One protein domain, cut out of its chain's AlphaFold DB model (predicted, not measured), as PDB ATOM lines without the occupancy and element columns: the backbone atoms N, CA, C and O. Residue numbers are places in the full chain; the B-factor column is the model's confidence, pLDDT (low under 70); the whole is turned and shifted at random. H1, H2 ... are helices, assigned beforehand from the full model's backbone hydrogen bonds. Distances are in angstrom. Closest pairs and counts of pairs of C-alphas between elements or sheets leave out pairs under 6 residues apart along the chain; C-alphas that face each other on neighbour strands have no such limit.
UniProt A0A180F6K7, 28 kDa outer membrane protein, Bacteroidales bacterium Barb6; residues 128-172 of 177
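Overview. This is residues 128 to 172 of the 177 residues of the protein "28 kDa outer membrane protein" of Bacteroidales bacterium Barb6 (UniProt A0A180F6K7). The model has the shape of a hook: H1 makes a straight shank that sticks out with residues 128 to 141, H2 carries on from its end with a change of direction, and the chain then turns through H3 and folds back to H4, which lies across a gap from H2. The helices are loosely arranged and form no common core. The printed part has 45 residues with four named helices, in the order H1, H2, H3, H4, and no named strand; the class is all helix. The whole is loose, with a radius of gyration of the C-alphas of 12.4 A, and elongated, with spans of 36 by 20 by 16 A.

Along the chain. The longest helix by residues is H1, residues 133 to 142, which measures 14.4 A from first to last C-alpha. It begins with C-alpha 133 at (212.110, 372.860, 501.234). H2, residues 145 to 152, is 10.3 A long and begins with C-alpha 145 at (223.518, 382.284, 487.889). H3 is a short helix, residues 157 to 160, of 5.7 A. H4, residues 165 to 171, is 10.2 A long and ends with C-alpha 171 at (226.034, 376.102, 481.462).

Arrangement. H1 touches no helix. H1 and H2 are close but not clearly touching, and their closest C-alphas, those of Ala 141 and Phe 147, are 6.8 A apart. Their lines stand at a steep tilt of 45 degrees, and they run the same way. H2 and H3 touch only at the corner by their link, with the closest C-alphas, those of Glu 152 and His 159, 4.8 A apart. H4 touches no helix. H2 and H4 are only just apart, with a closest C-alpha distance of 8.4 A. H1 is apart from H3 and from H4, and H3 and H4 are apart too. In H1, H2 and H4 every O i to N i+4 pair is within hydrogen-bond range; H3 is too short for such a pair, and its one O i to N i+3 pair is within range.

Size, cuts and confidence. The two C-alphas farthest apart, those of Ser 128 and Pro 154, are 37.7 A apart. Residues 128 to 141, of which 133 to 141 belong to H1, stand free. Without them the body has 31 residues and spans 24 by 19 by 14 A, with a radius of gyration of 8.9 A. The links H1 to H2, H2 to H3 and H3 to H4 are tight. The printed part has no cut. Its mean pLDDT is 93.7, and no printed residue is under 70.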
ATOM      1  N   SER A 128     216.199 361.313 504.694       97.38
ATOM      2  CA  SER A 128     215.003 361.907 505.312       97.38
ATOM      3  C   SER A 128     214.763 363.370 504.929       97.38
ATOM      4  O   SER A 128     213.685 363.895 505.181       97.38
ATOM      5  N   ASN A 129     215.772 364.040 504.371       97.56
ATOM      6  CA  ASN A 129     215.716 365.451 504.024       97.56
ATOM      7  C   ASN A 129     215.446 365.698 502.534       97.56
ATOM      8  O   ASN A 129     215.319 366.859 502.153       97.56
ATOM      9  N   LEU A 130     215.346 364.654 501.702       94.19
ATOM     10  CA  LEU A 130     215.223 364.795 500.244       94.19
ATOM     11  C   LEU A 130     214.058 365.701 499.820       94.19
ATOM     12  O   LEU A 130     214.217 366.523 498.925       94.19
ATOM     13  N   ASP A 131     212.919 365.602 500.506       95.75
ATOM     14  CA  ASP A 131     211.706 366.345 500.143       95.75
ATOM     15  C   ASP A 131     211.545 367.681 500.882       95.75
ATOM     16  O   ASP A 131     210.558 368.397 500.679       95.75
ATOM     17  N   THR A 132     212.501 368.036 501.744       98.12
ATOM     18  CA  THR A 132     212.442 369.277 502.525       98.12
ATOM     19  C   THR A 132     212.640 370.506 501.641       98.12
ATOM     20  O   THR A 132     213.371 370.468 500.652       98.12
ATOM     21  N   GLN A 133     212.008 371.624 502.012       98.12
ATOM     22  CA  GLN A 133     212.110 372.860 501.234       98.12
ATOM     23  C   GLN A 133     213.554 373.368 501.153       98.12
ATOM     24  O   GLN A 133     214.034 373.651 500.064       98.12
ATOM     25  N   TRP A 134     214.285 373.369 502.271       97.44
ATOM     26  CA  TRP A 134     215.669 373.847 502.292       97.44
ATOM     27  C   TRP A 134     216.596 373.037 501.375       97.44
ATOM     28  O   TRP A 134     217.547 373.592 500.836       97.44
ATOM     29  N   ALA A 135     216.343 371.735 501.183       97.12
ATOM     30  CA  ALA A 135     217.140 370.913 500.276       97.12
ATOM     31  C   ALA A 135     216.906 371.323 498.814       97.12
ATOM     32  O   ALA A 135     217.854 371.372 498.032       97.12
ATOM     33  N   LYS A 136     215.661 371.672 498.462       96.31
ATOM     34  CA  LYS A 136     215.311 372.218 497.142       96.31
ATOM     35  C   LYS A 136     215.937 373.596 496.939       96.31
ATOM     36  O   LYS A 136     216.600 373.799 495.927       96.31
ATOM     37  N   ASP A 137     215.816 374.479 497.931       97.44
ATOM     38  CA  ASP A 137     216.401 375.826 497.899       97.44
ATOM     39  C   ASP A 137     217.932 375.766 497.764       97.44
ATOM     40  O   ASP A 137     218.531 376.540 497.022       97.44
ATOM     41  N   PHE A 138     218.584 374.814 498.440       96.56
ATOM     42  CA  PHE A 138     220.027 374.596 498.331       96.56
ATOM     43  C   PHE A 138     220.443 374.200 496.910       96.56
ATOM     44  O   PHE A 138     221.407 374.749 496.377       96.56
ATOM     45  N   VAL A 139     219.723 373.262 496.286       94.88
ATOM     46  CA  VAL A 139     219.997 372.855 494.900       94.88
ATOM     47  C   VAL A 139     219.783 374.027 493.945       94.88
ATOM     48  O   VAL A 139     220.621 374.254 493.076       94.88
ATOM     49  N   GLU A 140     218.706 374.794 494.119       96.31
ATOM     50  CA  GLU A 140     218.443 375.988 493.313       96.31
ATOM     51  C   GLU A 140     219.578 377.011 493.441       96.31
ATOM     52  O   GLU A 140     220.102 377.463 492.423       96.31
ATOM     53  N   ALA A 141     220.027 377.293 494.668       97.12
ATOM     54  CA  ALA A 141     221.124 378.218 494.934       97.12
ATOM     55  C   ALA A 141     222.452 377.752 494.313       97.12
ATOM     56  O   ALA A 141     223.118 378.526 493.634       97.12
ATOM     57  N   VAL A 142     222.838 376.482 494.486       95.50
ATOM     58  CA  VAL A 142     224.077 375.927 493.896       95.50
ATOM     59  C   VAL A 142     224.030 375.928 492.368       95.50
ATOM     60  O   VAL A 142     225.064 376.011 491.709       95.50
ATOM     61  N   GLN A 143     222.842 375.833 491.779       95.50
ATOM     62  CA  GLN A 143     222.684 375.859 490.332       95.50
ATOM     63  C   GLN A 143     222.262 377.234 489.787       95.50
ATOM     64  O   GLN A 143     221.828 377.297 488.631       95.50
ATOM     65  N   SER A 144     222.346 378.306 490.577       97.88
ATOM     66  CA  SER A 144     221.920 379.645 490.164       97.88
ATOM     67  C   SER A 144     222.978 380.362 489.313       97.88
ATOM     68  O   SER A 144     224.145 379.958 489.255       97.88
ATOM     69  N   GLU A 145     222.577 381.440 488.634       97.62
ATOM     70  CA  GLU A 145     223.518 382.284 487.889       97.62
ATOM     71  C   GLU A 145     224.512 382.984 488.819       97.62
ATOM     72  O   GLU A 145     225.679 383.130 488.468       97.62
ATOM     73  N   GLU A 146     224.090 383.377 490.020       97.31
ATOM     74  CA  GLU A 146     224.955 383.980 491.031       97.31
ATOM     75  C   GLU A 146     226.069 383.021 491.448       97.31
ATOM     76  O   GLU A 146     227.233 383.419 491.486       97.31
ATOM     77  N   PHE A 147     225.739 381.746 491.693       96.88
ATOM     78  CA  PHE A 147     226.746 380.732 491.995       96.88
ATOM     79  C   PHE A 147     227.712 380.551 490.824       96.88
ATOM     80  O   PHE A 147     228.927 380.601 491.015       96.88
ATOM     81  N   ARG A 148     227.185 380.421 489.598       96.12
ATOM     82  CA  ARG A 148     228.008 380.345 488.382       96.12
ATOM     83  C   ARG A 148     228.962 381.534 488.288       96.12
ATOM     84  O   ARG A 148     230.142 381.349 488.030       96.12
ATOM     85  N   ASN A 149     228.470 382.748 488.515       96.56
ATOM     86  CA  ASN A 149     229.278 383.956 488.401       96.56
ATOM     87  C   ASN A 149     230.432 383.963 489.410       96.56
ATOM     88  O   ASN A 149     231.530 384.342 489.032       96.56
ATOM     89  N   VAL A 150     230.228 383.480 490.641       96.31
ATOM     90  CA  VAL A 150     231.319 383.334 491.625       96.31
ATOM     91  C   VAL A 150     232.324 382.258 491.207       96.31
ATOM     92  O   VAL A 150     233.525 382.453 491.373       96.31
ATOM     93  N   ILE A 151     231.856 381.127 490.670       94.88
ATOM     94  CA  ILE A 151     232.739 380.042 490.215       94.88
ATOM     95  C   ILE A 151     233.590 380.469 489.018       94.88
ATOM     96  O   ILE A 151     234.754 380.091 488.949       94.88
ATOM     97  N   GLU A 152     233.030 381.236 488.083       94.94
ATOM     98  CA  GLU A 152     233.739 381.674 486.874       94.94
ATOM     99  C   GLU A 152     234.540 382.970 487.057       94.94
ATOM    100  O   GLU A 152     235.290 383.340 486.155       94.94
ATOM    101  N   ASP A 153     234.389 383.674 488.181       95.50
ATOM    102  CA  ASP A 153     235.089 384.933 488.425       95.50
ATOM    103  C   ASP A 153     236.609 384.693 488.578       95.50
ATOM    104  O   ASP A 153     237.033 384.014 489.522       95.50
ATOM    105  N   PRO A 154     237.449 385.273 487.690       92.81
ATOM    106  CA  PRO A 154     238.906 385.140 487.738       92.81
ATOM    107  C   PRO A 154     239.561 385.669 489.018       92.81
ATOM    108  O   PRO A 154     240.741 385.412 489.254       92.81
ATOM    109  N   GLN A 155     238.836 386.440 489.833       94.12
ATOM    110  CA  GLN A 155     239.312 386.889 491.137       94.12
ATOM    111  C   GLN A 155     239.492 385.723 492.125       94.12
ATOM    112  O   GLN A 155     240.329 385.810 493.027       94.12
ATOM    113  N   TYR A 156     238.721 384.643 491.980       90.94
ATOM    114  CA  TYR A 156     238.786 383.475 492.857       90.94
ATOM    115  C   TYR A 156     239.470 382.304 492.161       90.94
ATOM    116  O   TYR A 156     239.422 382.174 490.948       90.94
ATOM    117  N   SER A 157     240.055 381.375 492.916       87.00
ATOM    118  CA  SER A 157     240.675 380.194 492.308       87.00
ATOM    119  C   SER A 157     239.680 379.149 491.791       87.00
ATOM    120  O   SER A 157     240.077 378.224 491.084       87.00
ATOM    121  N   TYR A 158     238.385 379.288 492.092       89.62
ATOM    122  CA  TYR A 158     237.353 378.295 491.769       89.62
ATOM    123  C   TYR A 158     237.285 377.949 490.279       89.62
ATOM    124  O   TYR A 158     237.146 376.775 489.931       89.62
ATOM    125  N   HIS A 159     237.483 378.936 489.399       89.50
ATOM    126  CA  HIS A 159     237.426 378.744 487.949       89.50
ATOM    127  C   HIS A 159     238.521 377.803 487.418       89.50
ATOM    128  O   HIS A 159     238.464 377.404 486.256       89.50
ATOM    129  N   ARG A 160     239.542 377.483 488.229       85.81
ATOM    130  CA  ARG A 160     240.681 376.612 487.881       85.81
ATOM    131  C   ARG A 160     240.395 375.136 488.141       85.81
ATOM    132  O   ARG A 160     241.124 374.279 487.648       85.81
ATOM    133  N   TYR A 161     239.362 374.823 488.919       85.44
ATOM    134  CA  TYR A 161     239.049 373.456 489.318       85.44
ATOM    135  C   TYR A 161     238.186 372.735 488.277       85.44
ATOM    136  O   TYR A 161     237.547 373.348 487.418       85.44
ATOM    137  N   VAL A 162     238.188 371.403 488.340       84.81
ATOM    138  CA  VAL A 162     237.321 370.545 487.520       84.81
ATOM    139  C   VAL A 162     235.861 370.852 487.836       84.81
ATOM    140  O   VAL A 162     235.479 370.967 489.001       84.81
ATOM    141  N   LYS A 163     235.040 370.955 486.791       87.00
ATOM    142  CA  LYS A 163     233.607 371.224 486.897       87.00
ATOM    143  C   LYS A 163     232.839 369.902 486.805       87.00
ATOM    144  O   LYS A 163     233.142 369.087 485.931       87.00
ATOM    145  N   PRO A 164     231.848 369.663 487.682       86.19
ATOM    146  CA  PRO A 164     231.061 368.436 487.635       86.19
ATOM    147  C   PRO A 164     230.190 368.388 486.374       86.19
ATOM    148  O   PRO A 164     229.843 369.424 485.802       86.19
ATOM    149  N   ALA A 165     229.791 367.183 485.960       86.25
ATOM    150  CA  ALA A 165     229.067 366.969 484.703       86.25
ATOM    151  C   ALA A 165     227.783 367.812 484.597       86.25
ATOM    152  O   ALA A 165     227.552 368.439 483.568       86.25
ATOM    153  N   TRP A 166     227.009 367.912 485.686       88.94
ATOM    154  CA  TRP A 166     225.783 368.721 485.727       88.94
ATOM    155  C   TRP A 166     226.045 370.207 485.453       88.94
ATOM    156  O   TRP A 166     225.209 370.887 484.864       88.94
ATOM    157  N   TYR A 167     227.202 370.726 485.878       91.94
ATOM    158  CA  TYR A 167     227.556 372.132 485.706       91.94
ATOM    159  C   TYR A 167     227.912 372.409 484.246       91.94
ATOM    160  O   TYR A 167     227.450 373.390 483.666       91.94
ATOM    161  N   VAL A 168     228.698 371.511 483.641       91.12
ATOM    162  CA  VAL A 168     229.041 371.552 482.213       91.12
ATOM    163  C   VAL A 168     227.779 371.455 481.354       91.12
ATOM    164  O   VAL A 168     227.604 372.256 480.442       91.12
ATOM    165  N   GLU A 169     226.880 370.520 481.670       92.00
ATOM    166  CA  GLU A 169     225.614 370.327 480.958       92.00
ATOM    167  C   GLU A 169     224.706 371.559 481.057       92.00
ATOM    168  O   GLU A 169     224.194 372.029 480.043       92.00
ATOM    169  N   LYS A 170     224.543 372.123 482.261       94.31
ATOM    170  CA  LYS A 170     223.662 373.276 482.487       94.31
ATOM    171  C   LYS A 170     224.165 374.547 481.804       94.31
ATOM    172  O   LYS A 170     223.366 375.295 481.246       94.31
ATOM    173  N   TRP A 171     225.467 374.818 481.883       95.12
ATOM    174  CA  TRP A 171     226.034 376.102 481.462       95.12
ATOM    175  C   TRP A 171     226.743 376.067 480.109       95.12
ATOM    176  O   TRP A 171     227.095 377.125 479.589       95.12
ATOM    177  N   GLY A 172     226.976 374.885 479.534       92.25
ATOM    178  CA  GLY A 172     227.715 374.728 478.278       92.25
ATOM    179  C   GLY A 172     229.185 375.155 478.370       92.25
ATOM    180  O   GLY A 172     229.806 375.446 477.349       92.25
TER     181      GLY A 172